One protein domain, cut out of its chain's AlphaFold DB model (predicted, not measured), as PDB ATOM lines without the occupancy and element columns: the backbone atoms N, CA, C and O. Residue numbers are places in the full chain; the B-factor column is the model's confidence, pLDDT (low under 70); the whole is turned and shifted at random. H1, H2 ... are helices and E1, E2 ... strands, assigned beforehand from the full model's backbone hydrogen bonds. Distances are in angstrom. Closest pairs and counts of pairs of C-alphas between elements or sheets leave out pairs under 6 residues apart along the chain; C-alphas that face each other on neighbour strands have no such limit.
ATOM      1  N   LEU A  24      59.878 152.194 148.119       94.44
ATOM      2  CA  LEU A  24      60.130 150.909 148.765       94.44
ATOM      3  C   LEU A  24      61.481 150.362 148.287       94.44
ATOM      4  O   LEU A  24      61.620 149.970 147.128       94.44
ATOM      5  N   LEU A  25      62.462 150.306 149.183       93.50
ATOM      6  CA  LEU A  25      63.767 149.706 148.936       93.50
ATOM      7  C   LEU A  25      63.785 148.271 149.476       93.50
ATOM      8  O   LEU A  25      63.571 148.045 150.668       93.50
ATOM      9  N   ARG A  26      64.066 147.304 148.597       94.38
ATOM     10  CA  ARG A  26      64.274 145.893 148.957       94.38
ATOM     11  C   ARG A  26      65.768 145.638 149.129       94.38
ATOM     12  O   ARG A  26      66.532 145.806 148.181       94.38
ATOM     13  N   ILE A  27      66.180 145.234 150.323       94.19
ATOM     14  CA  ILE A  27      67.570 144.946 150.685       94.19
ATOM     15  C   ILE A  27      67.688 143.454 150.974       94.19
ATOM     16  O   ILE A  27      66.878 142.900 151.705       94.19
ATOM     17  N   PHE A  28      68.713 142.804 150.431       94.75
ATOM     18  CA  PHE A  28      68.971 141.386 150.675       94.75
ATOM     19  C   PHE A  28      70.275 141.237 151.460       94.75
ATOM     20  O   PHE A  28      71.354 141.488 150.921       94.75
ATOM     21  N   CYS A  29      70.183 140.865 152.738       92.38
ATOM     22  CA  CYS A  29      71.329 140.859 153.653       92.38
ATOM     23  C   CYS A  29      71.987 139.482 153.756       92.38
ATOM     24  O   CYS A  29      71.402 138.548 154.299       92.38
ATOM     25  N   ALA A  30      73.239 139.370 153.321       91.94
ATOM     26  CA  ALA A  30      74.032 138.150 153.419       91.94
ATOM     27  C   ALA A  30      75.324 138.383 154.214       91.94
ATOM     28  O   ALA A  30      75.867 139.486 154.228       91.94
ATOM     29  N   ASN A  31      75.822 137.332 154.873       90.38
ATOM     30  CA  ASN A  31      77.045 137.391 155.672       90.38
ATOM     31  C   ASN A  31      78.235 136.858 154.862       90.38
ATOM     32  O   ASN A  31      78.172 135.771 154.289       90.38
ATOM     33  N   GLY A  32      79.336 137.610 154.838       90.62
ATOM     34  CA  GLY A  32      80.608 137.212 154.223       90.62
ATOM     35  C   GLY A  32      80.683 137.340 152.696       90.62
ATOM     36  O   GLY A  32      81.777 137.520 152.173       90.62
ATOM     37  N   ARG A  33      79.557 137.273 151.975       93.62
ATOM     38  CA  ARG A  33      79.474 137.564 150.531       93.62
ATOM     39  C   ARG A  33      78.060 137.966 150.121       93.62
ATOM     40  O   ARG A  33      77.106 137.550 150.772       93.62
ATOM     41  N   HIS A  34      77.923 138.694 149.011       95.88
ATOM     42  CA  HIS A  34      76.620 138.956 148.391       95.88
ATOM     43  C   HIS A  34      75.931 137.660 147.935       95.88
ATOM     44  O   HIS A  34      76.595 136.677 147.588       95.88
ATOM     45  N   ASN A  35      74.592 137.664 147.908       94.88
ATOM     46  CA  ASN A  35      73.831 136.547 147.348       94.88
ATOM     47  C   ASN A  35      74.197 136.369 145.860       94.88
ATOM     48  O   ASN A  35      74.328 137.360 145.135       94.88
ATOM     49  N   PRO A  36      74.367 135.132 145.373       94.12
ATOM     50  CA  PRO A  36      74.714 134.882 143.982       94.12
ATOM     51  C   PRO A  36      73.594 135.322 143.032       94.12
ATOM     52  O   PRO A  36      72.410 135.131 143.301       94.12
ATOM     53  N   LEU A  37      73.973 135.825 141.851       93.50
ATOM     54  CA  LEU A  37      73.029 136.260 140.810       93.50
ATOM     55  C   LEU A  37      72.037 135.167 140.374       93.50
ATOM     56  O   LEU A  37      70.955 135.486 139.901       93.50
ATOM     57  N   SER A  38      72.371 133.885 140.557       91.50
ATOM     58  CA  SER A  38      71.477 132.757 140.263       91.50
ATOM     59  C   SER A  38      70.212 132.720 141.124       91.50
ATOM     60  O   SER A  38      69.240 132.089 140.720       91.50
ATOM     61  N   GLU A  39      70.215 133.367 142.292       92.50
ATOM     62  CA  GLU A  39      69.036 133.481 143.163       92.50
ATOM     63  C   GLU A  39      68.083 134.607 142.733       92.50
ATOM     64  O   GLU A  39      66.943 134.661 143.197       92.50
ATOM     65  N   TYR A  40      68.529 135.483 141.829       91.75
ATOM     66  CA  TYR A  40      67.745 136.582 141.281       91.75
ATOM     67  C   TYR A  40      67.258 136.197 139.881       91.75
ATOM     68  O   TYR A  40      68.017 136.196 138.911       91.75
ATOM     69  N   GLY A  41      65.978 135.851 139.754       86.69
ATOM     70  CA  GLY A  41      65.392 135.530 138.453       86.69
ATOM     71  C   GLY A  41      64.158 134.644 138.530       86.69
ATOM     72  O   GLY A  41      63.870 134.032 139.552       86.69
ATOM     73  N   ARG A  42      63.410 134.573 137.420       81.69
ATOM     74  CA  ARG A  42      62.192 133.743 137.290       81.69
ATOM     75  C   ARG A  42      61.147 133.996 138.394       81.69
ATOM     76  O   ARG A  42      60.442 133.079 138.794       81.69
ATOM     77  N   GLY A  43      61.060 135.233 138.890       82.00
ATOM     78  CA  GLY A  43      60.154 135.612 139.982       82.00
ATOM     79  C   GLY A  43      60.645 135.242 141.386       82.00
ATOM     80  O   GLY A  43      59.949 135.530 142.353       82.00
ATOM     81  N   SER A  44      61.833 134.644 141.509       87.56
ATOM     82  CA  SER A  44      62.469 134.328 142.787       87.56
ATOM     83  C   SER A  44      63.470 135.409 143.189       87.56
ATOM     84  O   SER A  44      64.155 135.992 142.342       87.56
ATOM     85  N   THR A  45      63.567 135.635 144.496       92.75
ATOM     86  CA  THR A  45      64.604 136.433 145.154       92.75
ATOM     87  C   THR A  45      65.077 135.716 146.422       92.75
ATOM     88  O   THR A  45      64.336 134.877 146.943       92.75
ATOM     89  N   PRO A  46      66.275 136.032 146.939       93.50
ATOM     90  CA  PRO A  46      66.749 135.491 148.212       93.50
ATOM     91  C   PRO A  46      65.758 135.720 149.368       93.50
ATOM     92  O   PRO A  46      65.054 136.730 149.401       93.50
ATOM     93  N   ALA A  47      65.713 134.794 150.332       89.94
ATOM     94  CA  ALA A  47      64.757 134.829 151.452       89.94
ATOM     95  C   ALA A  47      65.125 135.830 152.567       89.94
ATOM     96  O   ALA A  47      64.291 136.181 153.398       89.94
ATOM     97  N   ASN A  48      66.373 136.297 152.590       88.69
ATOM     98  CA  ASN A  48      66.930 137.283 153.524       88.69
ATOM     99  C   ASN A  48      66.564 138.728 153.136       88.69
ATOM    100  O   ASN A  48      67.421 139.615 153.131       88.69
ATOM    101  N   GLU A  49      65.300 138.944 152.776       92.06
ATOM    102  CA  GLU A  49      64.776 140.237 152.347       92.06
ATOM    103  C   GLU A  49      64.405 141.129 153.538       92.06
ATOM    104  O   GLU A  49      63.725 140.714 154.475       92.06
ATOM    105  N   LEU A  50      64.811 142.390 153.451       92.12
ATOM    106  CA  LEU A  50      64.380 143.493 154.293       92.12
ATOM    107  C   LEU A  50      63.749 144.562 153.406       92.12
ATOM    108  O   LEU A  50      64.276 144.895 152.344       92.12
ATOM    109  N   GLN A  51      62.636 145.124 153.854       93.50
ATOM    110  CA  GLN A  51      61.926 146.181 153.144       93.50
ATOM    111  C   GLN A  51      61.976 147.469 153.956       93.50
ATOM    112  O   GLN A  51      61.651 147.472 155.141       93.50
ATOM    113  N   ILE A  52      62.399 148.556 153.313       92.38
ATOM    114  CA  ILE A  52      62.593 149.857 153.952       92.38
ATOM    115  C   ILE A  52      61.940 150.935 153.092       92.38
ATOM    116  O   ILE A  52      62.160 150.986 151.883       92.38
ATOM    117  N   TYR A  53      61.172 151.822 153.718       93.19
ATOM    118  CA  TYR A  53      60.701 153.048 153.077       93.19
ATOM    119  C   TYR A  53      61.756 154.139 153.229       93.19
ATOM    120  O   TYR A  53      62.132 154.481 154.349       93.19
ATOM    121  N   THR A  54      62.258 154.661 152.113       93.25
ATOM    122  CA  THR A  54      63.293 155.702 152.124       93.25
ATOM    123  C   THR A  54      63.209 156.605 150.893       93.25
ATOM    124  O   THR A  54      62.301 156.467 150.078       93.25
ATOM    125  N   TRP A  55      64.138 157.543 150.751       93.44
ATOM    126  CA  TRP A  55      64.231 158.477 149.631       93.44
ATOM    127  C   TRP A  55      65.549 158.301 148.874       93.44
ATOM    128  O   TRP A  55      66.464 157.615 149.328       93.44
ATOM    129  N   LEU A  56      65.649 158.922 147.697       89.75
ATOM    130  CA  LEU A  56      66.844 158.832 146.852       89.75
ATOM    131  C   LEU A  56      68.077 159.491 147.483       89.75
ATOM    132  O   LEU A  56      69.195 159.091 147.183       89.75
ATOM    133  N   ASP A  57      67.897 160.450 148.389       90.75
ATOM    134  CA  ASP A  57      69.000 161.075 149.127       90.75
ATOM    135  C   ASP A  57      69.480 160.250 150.333       90.75
ATOM    136  O   ASP A  57      70.375 160.679 151.058       90.75
ATOM    137  N   CYS A  58      68.910 159.062 150.558       93.38
ATOM    138  CA  CYS A  58      69.348 158.168 151.620       93.38
ATOM    139  C   CYS A  58      70.804 157.757 151.404       93.38
ATOM    140  O   CYS A  58      71.156 157.249 150.338       93.38
ATOM    141  N   THR A  59      71.648 157.953 152.413       94.88
ATOM    142  CA  THR A  59      73.078 157.623 152.320       94.88
ATOM    143  C   THR A  59      73.361 156.165 152.682       94.88
ATOM    144  O   THR A  59      72.588 155.528 153.404       94.88
ATOM    145  N   LEU A  60      74.510 155.622 152.262       95.44
ATOM    146  CA  LEU A  60      74.938 154.281 152.686       95.44
ATOM    147  C   LEU A  60      75.039 154.164 154.213       95.44
ATOM    148  O   LEU A  60      74.721 153.118 154.783       95.44
ATOM    149  N   ARG A  61      75.419 155.247 154.900       95.06
ATOM    150  CA  ARG A  61      75.458 155.284 156.365       95.06
ATOM    151  C   ARG A  61      74.069 155.272 157.009       95.06
ATOM    152  O   ARG A  61      73.890 154.649 158.062       95.06
ATOM    153  N   GLU A  62      73.092 155.941 156.402       94.50
ATOM    154  CA  GLU A  62      71.690 155.847 156.826       94.50
ATOM    155  C   GLU A  62      71.170 154.416 156.638       94.50
ATOM    156  O   GLU A  62      70.660 153.829 157.592       94.50
ATOM    157  N   LEU A  63      71.410 153.799 155.474       94.31
ATOM    158  CA  LEU A  63      71.042 152.399 155.217       94.31
ATOM    159  C   LEU A  63      71.660 151.439 156.236       94.31
ATOM    160  O   LEU A  63      70.970 150.591 156.800       94.31
ATOM    161  N   MET A  64      72.953 151.593 156.514       94.75
ATOM    162  CA  MET A  64      73.664 150.810 157.519       94.75
ATOM    163  C   MET A  64      73.037 150.956 158.916       94.75
ATOM    164  O   MET A  64      72.910 149.973 159.650       94.75
ATOM    165  N   SER A  65      72.599 152.164 159.280       93.88
ATOM    166  CA  SER A  65      71.925 152.419 160.557       93.88
ATOM    167  C   SER A  65      70.572 151.707 160.636       93.88
ATOM    168  O   SER A  65      70.309 151.044 161.636       93.88
ATOM    169  N   LEU A  66      69.782 151.733 159.561       92.62
ATOM    170  CA  LEU A  66      68.494 151.033 159.489       92.62
ATOM    171  C   LEU A  66      68.662 149.505 159.529       92.62
ATOM    172  O   LEU A  66      67.952 148.815 160.256       92.62
ATOM    173  N   ILE A  67      69.659 148.952 158.827       92.50
ATOM    174  CA  ILE A  67      69.954 147.507 158.870       92.50
ATOM    175  C   ILE A  67      70.342 147.072 160.291       92.50
ATOM    176  O   ILE A  67      69.951 145.997 160.743       92.50
ATOM    177  N   LYS A  68      71.080 147.904 161.034       92.81
ATOM    178  CA  LYS A  68      71.449 147.620 162.430       92.81
ATOM    179  C   LYS A  68      70.254 147.570 163.377       92.81
ATOM    180  O   LYS A  68      70.341 146.899 164.409       92.81
ATOM    181  N   GLU A  69      69.167 148.273 163.082       90.56
ATOM    182  CA  GLU A  69      67.957 148.216 163.906       90.56
ATOM    183  C   GLU A  69      67.333 146.820 163.847       90.56
ATOM    184  O   GLU A  69      66.992 146.268 164.894       90.56
ATOM    185  N   VAL A  70      67.314 146.213 162.658       86.94
ATOM    186  CA  VAL A  70      66.675 144.914 162.393       86.94
ATOM    187  C   VAL A  70      67.614 143.707 162.492       86.94
ATOM    188  O   VAL A  70      67.147 142.602 162.751       86.94
ATOM    189  N   ASN A  71      68.930 143.889 162.336       85.69
ATOM    190  CA  ASN A  71      69.932 142.824 162.435       85.69
ATOM    191  C   ASN A  71      70.905 143.079 163.611       85.69
ATOM    192  O   ASN A  71      71.864 143.848 163.471       85.69
ATOM    193  N   PRO A  72      70.699 142.431 164.776       86.44
ATOM    194  CA  PRO A  72      71.537 142.621 165.960       86.44
ATOM    195  C   PRO A  72      73.020 142.299 165.750       86.44
ATOM    196  O   PRO A  72      73.872 142.995 166.305       86.44
ATOM    197  N   ASP A  73      73.353 141.298 164.930       84.88
ATOM    198  CA  ASP A  73      74.749 140.927 164.662       84.88
ATOM    199  C   ASP A  73      75.507 142.028 163.909       84.88
ATOM    200  O   ASP A  73      76.716 142.205 164.084       84.88
ATOM    201  N   ALA A  74      74.777 142.852 163.159       88.25
ATOM    202  CA  ALA A  74      75.316 143.984 162.424       88.25
ATOM    203  C   ALA A  74      75.744 145.155 163.345       88.25
ATOM    204  O   ALA A  74      76.445 146.075 162.922       88.25
ATOM    205  N   ARG A  75      75.368 145.125 164.638       92.31
ATOM    206  CA  ARG A  75      75.689 146.174 165.627       92.31
ATOM    207  C   ARG A  75      77.098 146.076 166.206       92.31
ATOM    208  O   ARG A  75      77.519 147.004 166.903       92.31
ATOM    209  N   ARG A  76      77.833 144.991 165.946       93.38
ATOM    210  CA  ARG A  76      79.208 144.827 166.442       93.38
ATOM    211  C   ARG A  76      80.114 145.900 165.835       93.38
ATOM    212  O   ARG A  76      80.007 146.240 164.658       93.38
ATOM    213  N   ARG A  77      80.975 146.504 166.656       93.38
ATOM    214  CA  ARG A  77      81.934 147.509 166.178       93.38
ATOM    215  C   ARG A  77      82.932 146.835 165.234       93.38
ATOM    216  O   ARG A  77      83.394 145.740 165.532       93.38
ATOM    217  N   GLY A  78      83.257 147.495 164.127       93.19
ATOM    218  CA  GLY A  78      84.121 146.938 163.084       93.19
ATOM    219  C   GLY A  78      83.400 146.051 162.068       93.19
ATOM    220  O   GLY A  78      84.042 145.600 161.130       93.19
ATOM    221  N   THR A  79      82.085 145.821 162.202       94.56
ATOM    222  CA  THR A  79      81.309 145.180 161.132       94.56
ATOM    223  C   THR A  79      81.322 146.063 159.886       94.56
ATOM    224  O   THR A  79      80.910 147.224 159.953       94.56
ATOM    225  N   THR A  80      81.781 145.499 158.772       95.00
ATOM    226  CA  THR A  80      81.737 146.115 157.441       95.00
ATOM    227  C   THR A  80      80.431 145.762 156.744       95.00
ATOM    228  O   THR A  80      79.940 144.640 156.860       95.00
ATOM    229  N   PHE A  81      79.877 146.729 156.025       95.94
ATOM    230  CA  PHE A  81      78.696 146.583 155.191       95.94
ATOM    231  C   PHE A  81      79.101 146.911 153.767       95.94
ATOM    232  O   PHE A  81      79.357 148.076 153.467       95.94
ATOM    233  N   ASP A  82      79.157 145.896 152.920       96.06
ATOM    234  CA  ASP A  82      79.373 146.054 151.488       96.06
ATOM    235  C   ASP A  82      78.020 146.192 150.786       96.06
ATOM    236  O   ASP A  82      77.079 145.437 151.058       96.06
ATOM    237  N   PHE A  83      77.905 147.176 149.897       95.62
ATOM    238  CA  PHE A  83      76.669 147.499 149.192       95.62
ATOM    239  C   PHE A  83      76.836 147.308 147.689       95.62
ATOM    240  O   PHE A  83      77.741 147.871 147.070       95.62
ATOM    241  N   ALA A  84      75.888 146.585 147.098       95.38
ATOM    242  CA  ALA A  84      75.784 146.393 145.662       95.38
ATOM    243  C   ALA A  84      74.327 146.541 145.204       95.38
ATOM    244  O   ALA A  84      73.393 146.142 145.905       95.38
ATOM    245  N   VAL A  85      74.134 147.096 144.009       94.38
ATOM    246  CA  VAL A  85      72.837 147.129 143.324       94.38
ATOM    247  C   VAL A  85      72.676 145.849 142.532       94.38
ATOM    248  O   VAL A  85      73.562 145.499 141.754       94.38
ATOM    249  N   VAL A  86      71.514 145.215 142.647       93.88
ATOM    250  CA  VAL A  86      71.086 144.163 141.724       93.88
ATOM    251  C   VAL A  86      69.961 144.711 140.852       93.88
ATOM    252  O   VAL A  86      68.922 145.122 141.362       93.88
ATOM    253  N   ALA A  87      70.174 144.729 139.539       91.81
ATOM    254  CA  ALA A  87      69.228 145.271 138.565       91.81
ATOM    255  C   ALA A  87      69.086 144.325 137.363       91.81
ATOM    256  O   ALA A  87      70.033 143.594 137.056       91.81
ATOM    257  N   PRO A  88      67.926 144.308 136.681       90.62
ATOM    258  CA  PRO A  88      67.805 143.592 135.420       90.62
ATOM    259  C   PRO A  88      68.794 144.173 134.407       90.62
ATOM    260  O   PRO A  88      68.959 145.390 134.292       90.62
ATOM    261  N   ASP A  89      69.464 143.289 133.680       90.56
ATOM    262  CA  ASP A  89      70.323 143.679 132.580       90.56
ATOM    263  C   ASP A  89      69.485 144.258 131.436       90.56
ATOM    264  O   ASP A  89      68.385 143.790 131.138       90.56
ATOM    265  N   ARG A  90      70.003 145.300 130.781       87.88
ATOM    266  CA  ARG A  90      69.258 145.997 129.720       87.88
ATOM    267  C   ARG A  90      69.175 145.188 128.426       87.88
ATOM    268  O   ARG A  90      68.275 145.428 127.628       87.88
ATOM    269  N   PHE A  91      70.116 144.274 128.205       91.69
ATOM    270  CA  PHE A  91      70.277 143.565 126.935       91.69
ATOM    271  C   PHE A  91      69.985 142.067 127.043       91.69
ATOM    272  O   PHE A  91      69.766 141.403 126.032       91.69
ATOM    273  N   THR A  92      69.975 141.520 128.255       88.81
ATOM    274  CA  THR A  92      69.790 140.096 128.523       88.81
ATOM    275  C   THR A  92      68.718 139.878 129.592       88.81
ATOM    276  O   THR A  92      68.500 140.734 130.442       88.81
ATOM    277  N   PRO A  93      68.054 138.710 129.628       85.38
ATOM    278  CA  PRO A  93      67.046 138.396 130.649       85.38
ATOM    279  C   PRO A  93      67.664 138.042 132.017       85.38
ATOM    280  O   PRO A  93      67.071 137.299 132.800       85.38
ATOM    281  N   ARG A  94      68.896 138.484 132.281       89.44
ATOM    282  CA  ARG A  94      69.655 138.182 133.498       89.44
ATOM    283  C   ARG A  94      69.674 139.399 134.412       89.44
ATOM    284  O   ARG A  94      69.408 140.511 133.978       89.44
ATOM    285  N   TYR A  95      70.018 139.182 135.673       92.44
ATOM    286  CA  TYR A  95      70.363 140.267 136.583       92.44
ATOM    287  C   TYR A  95      71.864 140.530 136.541       92.44
ATOM    288  O   TYR A  95      72.664 139.613 136.337       92.44
ATOM    289  N   VAL A  96      72.234 141.784 136.768       93.31
ATOM    290  CA  VAL A  96      73.612 142.229 136.967       93.31
ATOM    291  C   VAL A  96      73.759 142.824 138.358       93.31
ATOM    292  O   VAL A  96      72.820 143.408 138.899       93.31
ATOM    293  N   MET A  97      74.950 142.659 138.926       94.25
ATOM    294  CA  MET A  97      75.335 143.233 140.209       94.25
ATOM    295  C   MET A  97      76.380 144.319 139.973       94.25
ATOM    296  O   MET A  97      77.308 144.117 139.189       94.25
ATOM    297  N   ARG A  98      76.225 145.465 140.634       93.19
ATOM    298  CA  ARG A  98      77.176 146.576 140.583       93.19
ATOM    299  C   ARG A  98      77.505 147.036 141.994       93.19
ATOM    300  O   ARG A  98      76.603 147.474 142.706       93.19
ATOM    301  N   ASP A  99      78.778 146.991 142.353       93.56
ATOM    302  CA  ASP A  99      79.257 147.488 143.642       93.56
ATOM    303  C   ASP A  99      79.092 149.011 143.733       93.56
ATOM    304  O   ASP A  99      79.345 149.741 142.771       93.56
ATOM    305  N   ILE A 100      78.651 149.489 144.896       93.06
ATOM    306  CA  ILE A 100      78.405 150.915 145.171       93.06
ATOM    307  C   ILE A 100      79.464 151.458 146.130       93.06
ATOM    308  O   ILE A 100      79.931 152.592 145.978       93.06
ATOM    309  N   GLY A 101      79.843 150.654 147.120       94.81
ATOM    310  CA  GLY A 101      80.782 151.039 148.163       94.81
ATOM    311  C   GLY A 101      80.549 150.266 149.451       94.81
ATOM    312  O   GLY A 101      79.745 149.332 149.494       94.81
ATOM    313  N   ASN A 102      81.238 150.680 150.510       96.00
ATOM    314  CA  ASN A 102      81.092 150.068 151.825       96.00
ATOM    315  C   ASN A 102      81.037 151.088 152.963       96.00
ATOM    316  O   ASN A 102      81.428 152.240 152.824       96.00
ATOM    317  N   THR A 103      80.547 150.648 154.117       96.69
ATOM    318  CA  THR A 103      80.618 151.416 155.369       96.69
ATOM    319  C   THR A 103      81.076 150.507 156.502       96.69
ATOM    320  O   THR A 103      80.980 149.282 156.402       96.69
ATOM    321  N   MET A 104      81.561 151.081 157.605       96.75
ATOM    322  CA  MET A 104      81.997 150.302 158.762       96.75
ATOM    323  C   MET A 104      81.405 150.829 160.065       96.75
ATOM    324  O   MET A 104      81.368 152.025 160.346       96.75
ATOM    325  N   ASN A 105      80.970 149.917 160.932       94.56
ATOM    326  CA  ASN A 105      80.377 150.308 162.197       94.56
ATOM    327  C   ASN A 105      81.397 150.895 163.172       94.56
ATOM    328  O   ASN A 105      82.288 150.204 163.670       94.56
ATOM    329  N   GLY A 106      81.201 152.171 163.505       92.00
ATOM    330  CA  GLY A 106      82.054 152.910 164.430       92.00
ATOM    331  C   GLY A 106      83.305 153.510 163.786       92.00
ATOM    332  O   GLY A 106      84.190 153.941 164.527       92.00
ATOM    333  N   GLN A 107      83.383 153.544 162.453       94.06
ATOM    334  CA  GLN A 107      84.423 154.237 161.689       94.06
ATOM    335  C   GLN A 107      83.783 154.987 160.515       94.06
ATOM    336  O   GLN A 107      82.820 154.501 159.937       94.06
ATOM    337  N   ARG A 108      84.289 156.180 160.186       92.81
ATOM    338  CA  ARG A 108      83.819 156.922 159.005       92.81
ATOM    339  C   ARG A 108      84.544 156.415 157.763       92.81
ATOM    340  O   ARG A 108      85.773 156.363 157.776       92.81
ATOM    341  N   GLY A 109      83.793 156.076 156.722       93.44
ATOM    342  CA  GLY A 109      84.305 155.716 155.402       93.44
ATOM    343  C   GLY A 109      84.186 156.860 154.392       93.44
ATOM    344  O   GLY A 109      83.475 157.839 154.610       93.44
ATOM    345  N   VAL A 110      84.882 156.725 153.259       93.88
ATOM    346  CA  VAL A 110      84.771 157.662 152.119       93.88
ATOM    347  C   VAL A 110      83.428 157.544 151.394       93.88
ATOM    348  O   VAL A 110      82.962 158.507 150.793       93.88
ATOM    349  N   ASP A 111      82.796 156.376 151.497       95.06
ATOM    350  CA  ASP A 111      81.539 156.039 150.832       95.06
ATOM    351  C   ASP A 111      80.305 156.319 151.706       95.06
ATOM    352  O   ASP A 111      79.182 156.196 151.224       95.06
ATOM    353  N   ASP A 112      80.486 156.734 152.967       93.12
ATOM    354  CA  ASP A 112      79.399 156.947 153.938       93.12
ATOM    355  C   ASP A 112      78.292 157.865 153.404       93.12
ATOM    356  O   ASP A 112      77.120 157.640 153.705       93.12
ATOM    357  N   ASN A 113      78.671 158.883 152.624       93.31
ATOM    358  CA  ASN A 113      77.772 159.904 152.086       93.31
ATOM    359  C   ASN A 113      77.254 159.581 150.677       93.31
ATOM    360  O   ASN A 113      76.484 160.368 150.140       93.31
ATOM    361  N   LYS A 114      77.659 158.459 150.063       92.75
ATOM    362  CA  LYS A 114      77.091 158.048 148.772       92.75
ATOM    363  C   LYS A 114      75.600 157.801 148.945       92.75
ATOM    364  O   LYS A 114      75.193 157.115 149.885       92.75
ATOM    365  N   THR A 115      74.802 158.351 148.041       91.38
ATOM    366  CA  THR A 115      73.346 158.280 148.126       91.38
ATOM    367  C   THR A 115      72.773 157.158 147.261       91.38
ATOM    368  O   THR A 115      73.387 156.695 146.296       91.38
ATOM    369  N   VAL A 116      71.551 156.734 147.589       83.88
ATOM    370  CA  VAL A 116      70.733 155.820 146.777       83.88
ATOM    371  C   VAL A 116      70.426 156.413 145.397       83.88
ATOM    372  O   VAL A 116      70.139 155.667 144.468       83.88
ATOM    373  N   SER A 117      70.537 157.728 145.202       80.31
ATOM    374  CA  SER A 117      70.331 158.368 143.899       80.31
ATOM    375  C   SER A 117      71.293 157.853 142.823       80.31
ATOM    376  O   SER A 117      70.927 157.805 141.656       80.31
ATOM    377  N   LEU A 118      72.471 157.350 143.213       68.31
ATOM    378  CA  LEU A 118      73.433 156.706 142.310       68.31
ATOM    379  C   LEU A 118      72.941 155.357 141.744       68.31
ATOM    380  O   LEU A 118      73.597 154.761 140.887       68.31
ATOM    381  N   ILE A 119      71.826 154.836 142.264       67.31
ATOM    382  CA  ILE A 119      71.273 153.517 141.940       67.31
ATOM    383  C   ILE A 119      70.248 153.593 140.799       67.31
ATOM    384  O   ILE A 119      70.076 152.595 140.089       67.31
ATOM    385  N   VAL A 120      69.588 154.745 140.625       59.28
ATOM    386  CA  VAL A 120      68.465 154.961 139.691       59.28
ATOM    387  C   VAL A 120      68.868 155.652 138.395       59.28
ATOM    388  O   VAL A 120      69.764 156.518 138.417       59.28
TER     389      VAL A 120
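This is residues 24 to 120 of the 120 residues of an uncharacterized protein of Brugia timori (UniProt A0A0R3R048). A long hairpin of two strands, E3 and E4, makes the long axis, and a shorter hairpin, E1 and E2, lies to one side of it, with helix H1 next to both hairpins toward one end. The short helix H3 lies by E3 near the end of the printed part, and a long loop, residues 29 to 48, joins E1 to E2. The printed part has 97 residues, in the order E1 E2 H1 H2 E3 E4 H3; both two-stranded sheets are antiparallel and the class is mixed. It is compact, with a radius of gyration of the C-alphas of 13.5 A, yet elongated, spanning 40 by 25 by 22 A.

E1, residues 24 to 28, begins at C-alpha 24 (60.130, 150.909, 148.765). E2 is residues 49 to 54, H1 residues 60 to 70 (15.8 A) and H2 residues 72 to 75. E3, residues 80 to 88, is 26.2 A long; E4, residues 95 to 104, is 27.0 A and bends by 50 degrees at residue 100. H3, residues 116 to 119, ends at C-alpha 119 (71.273, 153.517, 141.940).

In the hairpin E1 and E2, N 25 and O 52 are 2.8 A apart. In the hairpin E3 and E4, N 85 and O 98 are 2.8 A apart. E1 and E3 are near each other, with 7 pairs of C-alphas within 10 A, as are E2 and H1, with 8. The closest C-alphas of H1 and E4, Arg 61 and Thr 103, are 6.5 A apart; those of E3 and H3, Val 85 and Ile 119, 6.7 A. H1 and H2 only just touch, only at the corner, with 3 pairs of C-alphas within 8 A; the closest are Lys 68 and Ala 74, 5.3 A. In H1, 6 of 7 O i to N i+4 pairs are within hydrogen-bond range; H2 and H3 are too short for one.

The farthest C-alphas, Arg 77 and Phe 91, are 41.1 A apart. The printed part has no cut; the links E1 to E2 and E4 to H3 are long. Residues 118 to 120 have pLDDT under 70.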